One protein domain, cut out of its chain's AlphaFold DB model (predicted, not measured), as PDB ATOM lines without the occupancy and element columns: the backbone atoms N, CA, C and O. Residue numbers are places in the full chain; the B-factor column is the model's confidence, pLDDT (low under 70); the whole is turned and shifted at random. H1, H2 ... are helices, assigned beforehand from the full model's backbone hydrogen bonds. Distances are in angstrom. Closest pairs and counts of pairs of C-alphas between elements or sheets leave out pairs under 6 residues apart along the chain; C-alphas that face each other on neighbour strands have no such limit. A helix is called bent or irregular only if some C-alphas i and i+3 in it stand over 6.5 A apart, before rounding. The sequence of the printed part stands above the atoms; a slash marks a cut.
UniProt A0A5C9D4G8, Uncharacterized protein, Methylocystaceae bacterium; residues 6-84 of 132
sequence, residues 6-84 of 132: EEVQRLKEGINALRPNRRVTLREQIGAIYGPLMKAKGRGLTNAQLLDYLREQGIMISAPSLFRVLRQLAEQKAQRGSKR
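This is residues 6 to 84 of the 132 residues of an uncharacterized protein of Methylocystaceae bacterium (UniProt A0A5C9D4G8). Look for a loose-jointed group of four helices with H2 in the middle: H3 and H4 pass across H2 on different sides of it, with few contacts, while H1 stands off near H2 without touching it. H4 begins beside H3 and crosses H2 with residues 69 to 73, and beyond that crossing an arm sticks out, residues 75 to 84, of which 75 to 82 belong to H4. The printed part has 79 residues, with four named helices in the order H1, H2, H3, H4 and no named strand; its class is all helix. The whole is compact, with a radius of gyration of the C-alphas of 13.2 A, and it spans 35 by 29 by 25 A.

Find C-alpha 6 at (164.654, 179.054, 183.879); from there H1, residues 6 to 16, runs 15.0 A. Next find C-alpha 26 at (161.613, 183.830, 159.694), where H2, residues 26 to 40, begins its 21.5 A. H2 is neither bent nor irregular, but only just: C-alphas 32 and 35 are 6.1 A apart. H3, residues 47 to 56, is 14.3 A long. H4, residues 63 to 82, is the longest at 28.6 A and ends with C-alpha 82 at (140.974, 170.880, 157.867).

Start at H1, which touches no helix; it and H2 are near each other, with 7 pairs of C-alphas within 10 A, the closest 8.2 A apart. H1 is apart from H3 and from H4. H2, with residues 30 to 34 alone, only just touches H3, with 3 pairs of C-alphas within 8 A; the closest C-alphas are those of Tyr 34 and Leu 50, 7.4 A apart. These two helices run opposite ways at a steep tilt of 67 degrees, only just short of about perpendicular. Residues 27 to 31 of H2 touch residues 69 to 73 of H4, the closest C-alphas being those of Arg 27 and Val 69 at 5.9 A; the lines are about perpendicular, at 77 degrees. H4, with residues 63 to 66 alone, only just touches H3, with 3 pairs of C-alphas within 8 A, the closest being Leu 51 and Ala 63 at 7.1 A; they are about perpendicular, at 74 degrees. The helix packing is mostly crossed: none of these three touching pairs is at a shallow tilt. In H1, H3 and H4 every O i to N i+4 pair is within hydrogen-bond range; in H2, 10 of 11 are.

Look for the two C-alphas farthest apart at Glu 56 and Arg 84, 36.3 A from each other. The printed part has no cut, and its three links are short, none tight. Residues 39 to 44 stand free, as do residues 75 to 84, of which 75 to 82 belong to H4. The mean pLDDT of the printed part is 76.9; look for values under 70 at residues 14 to 24, 42 to 43 and 79 to 84.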
ATOM      1  N   GLU A   6     165.121 180.353 184.376       75.12
ATOM      2  CA  GLU A   6     164.654 179.054 183.879       75.12
ATOM      3  C   GLU A   6     163.776 179.162 182.626       75.12
ATOM      4  O   GLU A   6     163.862 178.315 181.735       75.12
ATOM      5  N   GLU A   7     162.945 180.202 182.519       72.69
ATOM      6  CA  GLU A   7     162.128 180.442 181.325       72.69
ATOM      7  C   GLU A   7     163.012 180.766 180.122       72.69
ATOM      8  O   GLU A   7     162.764 180.266 179.024       72.69
ATOM      9  N   VAL A   8     164.087 181.529 180.341       76.88
ATOM     10  CA  VAL A   8     165.102 181.818 179.319       76.88
ATOM     11  C   VAL A   8     165.843 180.540 178.917       76.88
ATOM     12  O   VAL A   8     166.042 180.301 177.726       76.88
ATOM     13  N   GLN A   9     166.198 179.691 179.886       75.44
ATOM     14  CA  GLN A   9     166.888 178.423 179.638       75.44
ATOM     15  C   GLN A   9     166.038 177.479 178.777       75.44
ATOM     16  O   GLN A   9     166.509 176.983 177.755       75.44
ATOM     17  N   ARG A  10     164.754 177.310 179.118       74.88
ATOM     18  CA  ARG A  10     163.808 176.487 178.347       74.88
ATOM     19  C   ARG A  10     163.572 177.035 176.945       74.88
ATOM     20  O   ARG A  10     163.426 176.261 175.998       74.88
ATOM     21  N   LEU A  11     163.558 178.361 176.790       74.00
ATOM     22  CA  LEU A  11     163.481 178.992 175.472       74.00
ATOM     23  C   LEU A  11     164.720 178.649 174.638       74.00
ATOM     24  O   LEU A  11     164.606 178.260 173.478       74.00
ATOM     25  N   LYS A  12     165.902 178.744 175.250       74.31
ATOM     26  CA  LYS A  12     167.193 178.480 174.611       74.31
ATOM     27  C   LYS A  12     167.346 177.010 174.214       74.31
ATOM     28  O   LYS A  12     167.804 176.723 173.113       74.31
ATOM     29  N   GLU A  13     166.903 176.085 175.059       72.88
ATOM     30  CA  GLU A  13     166.864 174.648 174.764       72.88
ATOM     31  C   GLU A  13     165.871 174.319 173.646       72.88
ATOM     32  O   GLU A  13     166.207 173.578 172.724       72.88
ATOM     33  N   GLY A  14     164.681 174.928 173.663       68.38
ATOM     34  CA  GLY A  14     163.695 174.782 172.592       68.38
ATOM     35  C   GLY A  14     164.192 175.308 171.242       68.38
ATOM     36  O   GLY A  14     163.901 174.709 170.207       68.38
ATOM     37  N   ILE A  15     164.981 176.389 171.250       65.75
ATOM     38  CA  ILE A  15     165.627 176.941 170.053       65.75
ATOM     39  C   ILE A  15     166.776 176.036 169.586       65.75
ATOM     40  O   ILE A  15     166.852 175.733 168.400       65.75
ATOM     41  N   ASN A  16     167.622 175.533 170.489       62.56
ATOM     42  CA  ASN A  16     168.720 174.621 170.141       62.56
ATOM     43  C   ASN A  16     168.241 173.237 169.667       62.56
ATOM     44  O   ASN A  16     168.925 172.580 168.881       62.56
ATOM     45  N   ALA A  17     167.056 172.791 170.094       61.12
ATOM     46  CA  ALA A  17     166.423 171.571 169.594       61.12
ATOM     47  C   ALA A  17     165.958 171.693 168.126       61.12
ATOM     48  O   ALA A  17     165.734 170.682 167.449       61.12
ATOM     49  N   LEU A  18     165.848 172.915 167.589       59.84
ATOM     50  CA  LEU A  18     165.671 173.153 166.159       59.84
ATOM     51  C   LEU A  18     167.034 172.968 165.472       59.84
ATOM     52  O   LEU A  18     167.828 173.894 165.388       59.84
ATOM     53  N   ARG A  19     167.304 171.731 165.023       52.41
ATOM     54  CA  ARG A  19     168.530 171.268 164.331       52.41
ATOM     55  C   ARG A  19     169.395 172.385 163.695       52.41
ATOM     56  O   ARG A  19     168.900 173.066 162.794       52.41
ATOM     57  N   PRO A  20     170.717 172.429 163.962       52.12
ATOM     58  CA  PRO A  20     171.624 173.446 163.411       52.12
ATOM     59  C   PRO A  20     171.783 173.405 161.877       52.12
ATOM     60  O   PRO A  20     172.234 174.376 161.281       52.12
ATOM     61  N   ASN A  21     171.371 172.317 161.213       51.03
ATOM     62  CA  ASN A  21     171.444 172.168 159.751       51.03
ATOM     63  C   ASN A  21     170.181 172.605 158.996       51.03
ATOM     64  O   ASN A  21     170.123 172.515 157.770       51.03
ATOM     65  N   ARG A  22     169.139 173.055 159.701       57.78
ATOM     66  CA  ARG A  22     167.925 173.559 159.065       57.78
ATOM     67  C   ARG A  22     167.929 175.069 159.225       57.78
ATOM     68  O   ARG A  22     167.716 175.562 160.324       57.78
ATOM     69  N   ARG A  23     168.173 175.809 158.138       60.78
ATOM     70  CA  ARG A  23     167.948 177.263 158.122       60.78
ATOM     71  C   ARG A  23     166.485 177.506 158.490       60.78
ATOM     72  O   ARG A  23     165.596 177.280 157.672       60.78
ATOM     73  N   VAL A  24     166.252 177.883 159.742       66.38
ATOM     74  CA  VAL A  24     164.914 178.149 160.261       66.38
ATOM     75  C   VAL A  24     164.418 179.410 159.576       66.38
ATOM     76  O   VAL A  24     165.065 180.456 159.629       66.38
ATOM     77  N   THR A  25     163.291 179.304 158.886       81.56
ATOM     78  CA  THR A  25     162.707 180.456 158.197       81.56
ATOM     79  C   THR A  25     162.197 181.474 159.217       81.56
ATOM     80  O   THR A  25     161.761 181.107 160.307       81.56
ATOM     81  N   LEU A  26     162.168 182.759 158.852       79.12
ATOM     82  CA  LEU A  26     161.613 183.830 159.694       79.12
ATOM     83  C   LEU A  26     160.195 183.493 160.203       79.12
ATOM     84  O   LEU A  26     159.845 183.762 161.348       79.12
ATOM     85  N   ARG A  27     159.399 182.813 159.368       81.25
ATOM     86  CA  ARG A  27     158.068 182.305 159.724       81.25
ATOM     87  C   ARG A  27     158.109 181.269 160.851       81.25
ATOM     88  O   ARG A  27     157.250 181.292 161.726       81.25
ATOM     89  N   GLU A  28     159.059 180.339 160.812       81.69
ATOM     90  CA  GLU A  28     159.221 179.304 161.840       81.69
ATOM     91  C   GLU A  28     159.736 179.896 163.153       81.69
ATOM     92  O   GLU A  28     159.216 179.532 164.204       81.69
ATOM     93  N   GLN A  29     160.666 180.854 163.094       81.69
ATOM     94  CA  GLN A  29     161.141 181.584 164.274       81.69
ATOM     95  C   GLN A  29     159.989 182.337 164.957       81.69
ATOM     96  O   GLN A  29     159.735 182.154 166.145       81.69
ATOM     97  N   ILE A  30     159.214 183.109 164.186       83.75
ATOM     98  CA  ILE A  30     158.045 183.837 164.701       83.75
ATOM     99  C   ILE A  30     156.986 182.864 165.235       83.75
ATOM    100  O   ILE A  30     156.408 183.106 166.291       83.75
ATOM    101  N   GLY A  31     156.748 181.739 164.555       82.75
ATOM    102  CA  GLY A  31     155.814 180.709 165.015       82.75
ATOM    103  C   GLY A  31     156.229 180.048 166.334       82.75
ATOM    104  O   GLY A  31     155.371 179.805 167.185       82.75
ATOM    105  N   ALA A  32     157.529 179.794 166.521       82.62
ATOM    106  CA  ALA A  32     158.088 179.227 167.748       82.62
ATOM    107  C   ALA A  32     157.952 180.175 168.947       82.62
ATOM    108  O   ALA A  32     157.778 179.706 170.066       82.62
ATOM    109  N   ILE A  33     157.966 181.489 168.711       84.00
ATOM    110  CA  ILE A  33     157.823 182.524 169.746       84.00
ATOM    111  C   ILE A  33     156.341 182.819 170.031       84.00
ATOM    112  O   ILE A  33     155.908 182.847 171.183       84.00
ATOM    113  N   TYR A  34     155.530 182.978 168.983       83.81
ATOM    114  CA  TYR A  34     154.126 183.383 169.081       83.81
ATOM    115  C   TYR A  34     153.261 182.393 169.875       83.81
ATOM    116  O   TYR A  34     152.439 182.799 170.697       83.81
ATOM    117  N   GLY A  35     153.437 181.086 169.650       80.75
ATOM    118  CA  GLY A  35     152.645 180.046 170.316       80.75
ATOM    119  C   GLY A  35     152.797 180.041 171.846       80.75
ATOM    120  O   GLY A  35     151.783 180.119 172.546       80.75
ATOM    121  N   PRO A  36     154.029 179.956 172.381       81.50
ATOM    122  CA  PRO A  36     154.303 180.075 173.810       81.50
ATOM    123  C   PRO A  36     153.839 181.404 174.408       81.50
ATOM    124  O   PRO A  36     153.182 181.387 175.445       81.50
ATOM    125  N   LEU A  37     154.080 182.537 173.734       81.56
ATOM    126  CA  LEU A  37     153.631 183.848 174.222       81.56
ATOM    127  C   LEU A  37     152.110 183.937 174.356       81.56
ATOM    128  O   LEU A  37     151.604 184.429 175.362       81.56
ATOM    129  N   MET A  38     151.371 183.421 173.372       81.69
ATOM    130  CA  MET A  38     149.910 183.364 173.428       81.69
ATOM    131  C   MET A  38     149.400 182.510 174.592       81.69
ATOM    132  O   MET A  38     148.376 182.849 175.187       81.69
ATOM    133  N   LYS A  39     150.102 181.418 174.930       80.69
ATOM    134  CA  LYS A  39     149.773 180.569 176.086       80.69
ATOM    135  C   LYS A  39     150.095 181.262 177.408       80.69
ATOM    136  O   LYS A  39     149.248 181.265 178.291       80.69
ATOM    137  N   ALA A  40     151.270 181.881 177.519       79.56
ATOM    138  CA  ALA A  40     151.704 182.592 178.722       79.56
ATOM    139  C   ALA A  40     150.805 183.798 179.044       79.56
ATOM    140  O   ALA A  40     150.496 184.057 180.201       79.56
ATOM    141  N   LYS A  41     150.336 184.518 178.016       78.31
ATOM    142  CA  LYS A  41     149.445 185.683 178.158       78.31
ATOM    143  C   LYS A  41     147.954 185.325 178.258       78.31
ATOM    144  O   LYS A  41     147.141 186.227 178.408       78.31
ATOM    145  N   GLY A  42     147.571 184.051 178.134       66.75
ATOM    146  CA  GLY A  42     146.206 183.583 178.422       66.75
ATOM    147  C   GLY A  42     145.083 184.035 177.468       66.75
ATOM    148  O   GLY A  42     143.933 183.712 177.752       66.75
ATOM    149  N   ARG A  43     145.415 184.673 176.324       63.22
ATOM    150  CA  ARG A  43     144.561 185.414 175.346       63.22
ATOM    151  C   ARG A  43     144.634 186.934 175.549       63.22
ATOM    152  O   ARG A  43     143.817 187.525 176.239       63.22
ATOM    153  N   GLY A  44     145.600 187.575 174.896       72.94
ATOM    154  CA  GLY A  44     145.711 189.040 174.918       72.94
ATOM    155  C   GLY A  44     147.014 189.599 174.360       72.94
ATOM    156  O   GLY A  44     147.349 190.745 174.638       72.94
ATOM    157  N   LEU A  45     147.779 188.801 173.608       82.31
ATOM    158  CA  LEU A  45     149.018 189.286 173.022       82.31
ATOM    159  C   LEU A  45     148.693 190.273 171.903       82.31
ATOM    160  O   LEU A  45     148.144 189.885 170.870       82.31
ATOM    161  N   THR A  46     149.034 191.542 172.107       84.69
ATOM    162  CA  THR A  46     148.883 192.553 171.060       84.69
ATOM    163  C   THR A  46     150.029 192.448 170.056       84.69
ATOM    164  O   THR A  46     151.133 192.005 170.378       84.69
ATOM    165  N   ASN A  47     149.792 192.899 168.823       85.50
ATOM    166  CA  ASN A  47     150.828 192.898 167.786       85.50
ATOM    167  C   ASN A  47     152.052 193.742 168.187       85.50
ATOM    168  O   ASN A  47     153.172 193.378 167.844       85.50
ATOM    169  N   ALA A  48     151.846 194.827 168.941       85.62
ATOM    170  CA  ALA A  48     152.925 195.659 169.473       85.62
ATOM    171  C   ALA A  48     153.784 194.890 170.488       85.62
ATOM    172  O   ALA A  48     154.998 194.834 170.341       85.62
ATOM    173  N   GLN A  49     153.150 194.192 171.437       86.25
ATOM    174  CA  GLN A  49     153.866 193.363 172.413       86.25
ATOM    175  C   GLN A  49     154.664 192.243 171.743       86.25
ATOM    176  O   GLN A  49     155.761 191.919 172.184       86.25
ATOM    177  N   LEU A  50     154.130 191.652 170.673       86.94
ATOM    178  CA  LEU A  50     154.862 190.657 169.898       86.94
ATOM    179  C   LEU A  50     156.057 191.273 169.154       86.94
ATOM    180  O   LEU A  50     157.107 190.644 169.104       86.94
ATOM    181  N   LEU A  51     155.922 192.478 168.588       88.44
ATOM    182  CA  LEU A  51     157.033 193.179 167.931       88.44
ATOM    183  C   LEU A  51     158.162 193.503 168.903       88.44
ATOM    184  O   LEU A  51     159.322 193.254 168.575       88.44
ATOM    185  N   ASP A  52     157.825 194.019 170.084       87.75
ATOM    186  CA  ASP A  52     158.811 194.334 171.118       87.75
ATOM    187  C   ASP A  52     159.562 193.069 171.540       87.75
ATOM    188  O   ASP A  52     160.791 193.045 171.558       87.75
ATOM    189  N   TYR A  53     158.835 191.971 171.744       86.69
ATOM    190  CA  TYR A  53     159.439 190.694 172.104       86.69
ATOM    191  C   TYR A  53     160.320 190.117 170.988       86.69
ATOM    192  O   TYR A  53     161.392 189.581 171.249       86.69
ATOM    193  N   LEU A  54     159.907 190.228 169.721       86.81
ATOM    194  CA  LEU A  54     160.733 189.799 168.588       86.81
ATOM    195  C   LEU A  54     162.023 190.620 168.494       86.81
ATOM    196  O   LEU A  54     163.082 190.050 168.231       86.81
ATOM    197  N   ARG A  55     161.957 191.925 168.783       86.94
ATOM    198  CA  ARG A  55     163.137 192.792 168.856       86.94
ATOM    199  C   ARG A  55     164.077 192.373 169.989       86.94
ATOM    200  O   ARG A  55     165.278 192.307 169.755       86.94
ATOM    201  N   GLU A  56     163.549 192.034 171.165       86.06
ATOM    202  CA  GLU A  56     164.340 191.489 172.285       86.06
ATOM    203  C   GLU A  56     165.038 190.167 171.925       86.06
ATOM    204  O   GLU A  56     166.143 189.904 172.390       86.06
ATOM    205  N   GLN A  57     164.435 189.356 171.050       79.56
ATOM    206  CA  GLN A  57     165.041 188.129 170.517       79.56
ATOM    207  C   GLN A  57     166.000 188.377 169.331       79.56
ATOM    208  O   GLN A  57     166.456 187.425 168.700       79.56
ATOM    209  N   GLY A  58     166.303 189.638 168.997       83.06
ATOM    210  CA  GLY A  58     167.199 190.010 167.896       83.06
ATOM    211  C   GLY A  58     166.573 189.913 166.500       83.06
ATOM    212  O   GLY A  58     167.273 190.030 165.496       83.06
ATOM    213  N   ILE A  59     165.255 189.717 166.406       83.88
ATOM    214  CA  ILE A  59     164.525 189.609 165.140       83.88
ATOM    215  C   ILE A  59     163.976 190.989 164.771       83.88
ATOM    216  O   ILE A  59     162.919 191.416 165.241       83.88
ATOM    217  N   MET A  60     164.686 191.697 163.892       86.00
ATOM    218  CA  MET A  60     164.220 192.978 163.360       86.00
ATOM    219  C   MET A  60     163.244 192.760 162.201       86.00
ATOM    220  O   MET A  60     163.627 192.352 161.107       86.00
ATOM    221  N   ILE A  61     161.965 193.050 162.437       86.06
ATOM    222  CA  ILE A  61     160.903 192.955 161.433       86.06
ATOM    223  C   ILE A  61     159.963 194.160 161.538       86.06
ATOM    224  O   ILE A  61     159.660 194.638 162.630       86.06
ATOM    225  N   SER A  62     159.488 194.658 160.396       87.94
ATOM    226  CA  SER A  62     158.478 195.715 160.364       87.94
ATOM    227  C   SER A  62     157.086 195.169 160.712       87.94
ATOM    228  O   SER A  62     156.766 194.010 160.434       87.94
ATOM    229  N   ALA A  63     156.223 196.017 161.277       85.62
ATOM    230  CA  ALA A  63     154.852 195.637 161.627       85.62
ATOM    231  C   ALA A  63     154.043 195.038 160.447       85.62
ATOM    232  O   ALA A  63     153.397 194.004 160.645       85.62
ATOM    233  N   PRO A  64     154.113 195.580 159.209       87.50
ATOM    234  CA  PRO A  64     153.417 194.992 158.060       87.50
ATOM    235  C   PRO A  64     153.919 193.585 157.710       87.50
ATOM    236  O   PRO A  64     153.127 192.702 157.374       87.50
ATOM    237  N   SER A  65     155.229 193.356 157.810       86.50
ATOM    238  CA  SER A  65     155.839 192.052 157.539       86.50
ATOM    239  C   SER A  65     155.455 191.024 158.600       86.50
ATOM    240  O   SER A  65     155.101 189.896 158.255       86.50
ATOM    241  N   LEU A  66     155.428 191.419 159.877       87.50
ATOM    242  CA  LEU A  66     154.929 190.564 160.953       87.50
ATOM    243  C   LEU A  66     153.471 190.161 160.714       87.50
ATOM    244  O   LEU A  66     153.135 188.984 160.826       87.50
ATOM    245  N   PHE A  67     152.612 191.109 160.335       88.06
ATOM    246  CA  PHE A  67     151.203 190.825 160.064       88.06
ATOM    247  C   PHE A  67     151.026 189.795 158.939       88.06
ATOM    248  O   PHE A  67     150.245 188.851 159.076       88.06
ATOM    249  N   ARG A  68     151.802 189.915 157.852       88.31
ATOM    250  CA  ARG A  68     151.815 188.924 156.760       88.31
ATOM    251  C   ARG A  68     152.218 187.535 157.256       88.31
ATOM    252  O   ARG A  68     151.573 186.551 156.898       88.31
ATOM    253  N   VAL A  69     153.244 187.449 158.103       87.19
ATOM    254  CA  VAL A  69     153.700 186.178 158.689       87.19
ATOM    255  C   VAL A  69     152.635 185.566 159.601       87.19
ATOM    256  O   VAL A  69     152.350 184.372 159.496       87.19
ATOM    257  N   LEU A  70     152.008 186.367 160.466       86.69
ATOM    258  CA  LEU A  70     150.935 185.908 161.353       86.69
ATOM    259  C   LEU A  70     149.727 185.395 160.569       86.69
ATOM    260  O   LEU A  70     149.186 184.337 160.897       86.69
ATOM    261  N   ARG A  71     149.345 186.095 159.495       88.25
ATOM    262  CA  ARG A  71     148.287 185.656 158.581       88.25
ATOM    263  C   ARG A  71     148.613 184.295 157.963       88.25
ATOM    264  O   ARG A  71     147.796 183.383 158.048       88.25
ATOM    265  N   GLN A  72     149.827 184.116 157.441       86.19
ATOM    266  CA  GLN A  72     150.270 182.828 156.890       86.19
ATOM    267  C   GLN A  72     150.274 181.707 157.942       86.19
ATOM    268  O   GLN A  72     149.904 180.571 157.641       86.19
ATOM    269  N   LEU A  73     150.676 181.999 159.184       84.62
ATOM    270  CA  LEU A  73     150.641 181.032 160.286       84.62
ATOM    271  C   LEU A  73     149.204 180.617 160.636       84.62
ATOM    272  O   LEU A  73     148.949 179.430 160.867       84.62
ATOM    273  N   ALA A  74     148.263 181.563 160.644       83.94
ATOM    274  CA  ALA A  74     146.848 181.289 160.878       83.94
ATOM    275  C   ALA A  74     146.236 180.439 159.751       83.94
ATOM    276  O   ALA A  74     145.590 179.428 160.031       83.94
ATOM    277  N   GLU A  75     146.511 180.785 158.491       86.12
ATOM    278  CA  GLU A  75     146.056 180.044 157.305       86.12
ATOM    279  C   GLU A  75     146.602 178.602 157.296       86.12
ATOM    280  O   GLU A  75     145.856 177.644 157.090       86.12
ATOM    281  N   GLN A  76     147.883 178.411 157.627       79.44
ATOM    282  CA  GLN A  76     148.492 177.082 157.766       79.44
ATOM    283  C   GLN A  76     147.860 176.257 158.894       79.44
ATOM    284  O   GLN A  76     147.654 175.048 158.750       79.44
ATOM    285  N   LYS A  77     147.541 176.885 160.030       74.38
ATOM    286  CA  LYS A  77     146.880 176.201 161.148       74.38
ATOM    287  C   LYS A  77     145.456 175.779 160.776       74.38
ATOM    288  O   LYS A  77     145.070 174.655 161.095       74.38
ATOM    289  N   ALA A  78     144.715 176.628 160.063       74.88
ATOM    290  CA  ALA A  78     143.390 176.299 159.540       74.88
ATOM    291  C   ALA A  78     143.448 175.115 158.557       74.88
ATOM    292  O   ALA A  78     142.682 174.161 158.687       74.88
ATOM    293  N   GLN A  79     144.434 175.093 157.654       69.69
ATOM    294  CA  GLN A  79     144.653 173.974 156.727       69.69
ATOM    295  C   GLN A  79     145.032 172.665 157.442       69.69
ATOM    296  O   GLN A  79     144.566 171.589 157.063       69.69
ATOM    297  N   ARG A  80     145.844 172.726 158.508       59.59
ATOM    298  CA  ARG A  80     146.170 171.547 159.336       59.59
ATOM    299  C   ARG A  80     144.961 171.033 160.122       59.59
ATOM    300  O   ARG A  80     144.818 169.822 160.263       59.59
ATOM    301  N   GLY A  81     144.083 171.923 160.587       55.91
ATOM    302  CA  GLY A  81     142.797 171.560 161.194       55.91
ATOM    303  C   GLY A  81     141.826 170.926 160.192       55.91
ATOM    304  O   GLY A  81     141.153 169.951 160.518       55.91
ATOM    305  N   SER A  82     141.834 171.393 158.941       49.34
ATOM    306  CA  SER A  82     140.974 170.880 157.867       49.34
ATOM    307  C   SER A  82     141.294 169.437 157.450       49.34
ATOM    308  O   SER A  82     140.403 168.736 156.976       49.34
ATOM    309  N   LYS A  83     142.525 168.943 157.662       52.06
ATOM    310  CA  LYS A  83     142.882 167.537 157.381       52.06
ATOM    311  C   LYS A  83     142.384 166.535 158.433       52.06
ATOM    312  O   LYS A  83     142.491 165.335 158.198       52.06
ATOM    313  N   ARG A  84     141.828 166.988 159.564       51.97
ATOM    314  CA  ARG A  84     141.179 166.100 160.549       51.97
ATOM    315  C   ARG A  84     139.698 165.832 160.261       51.97
ATOM    316  O   ARG A  84     139.147 164.933 160.880       51.97
TER     317      ARG A  84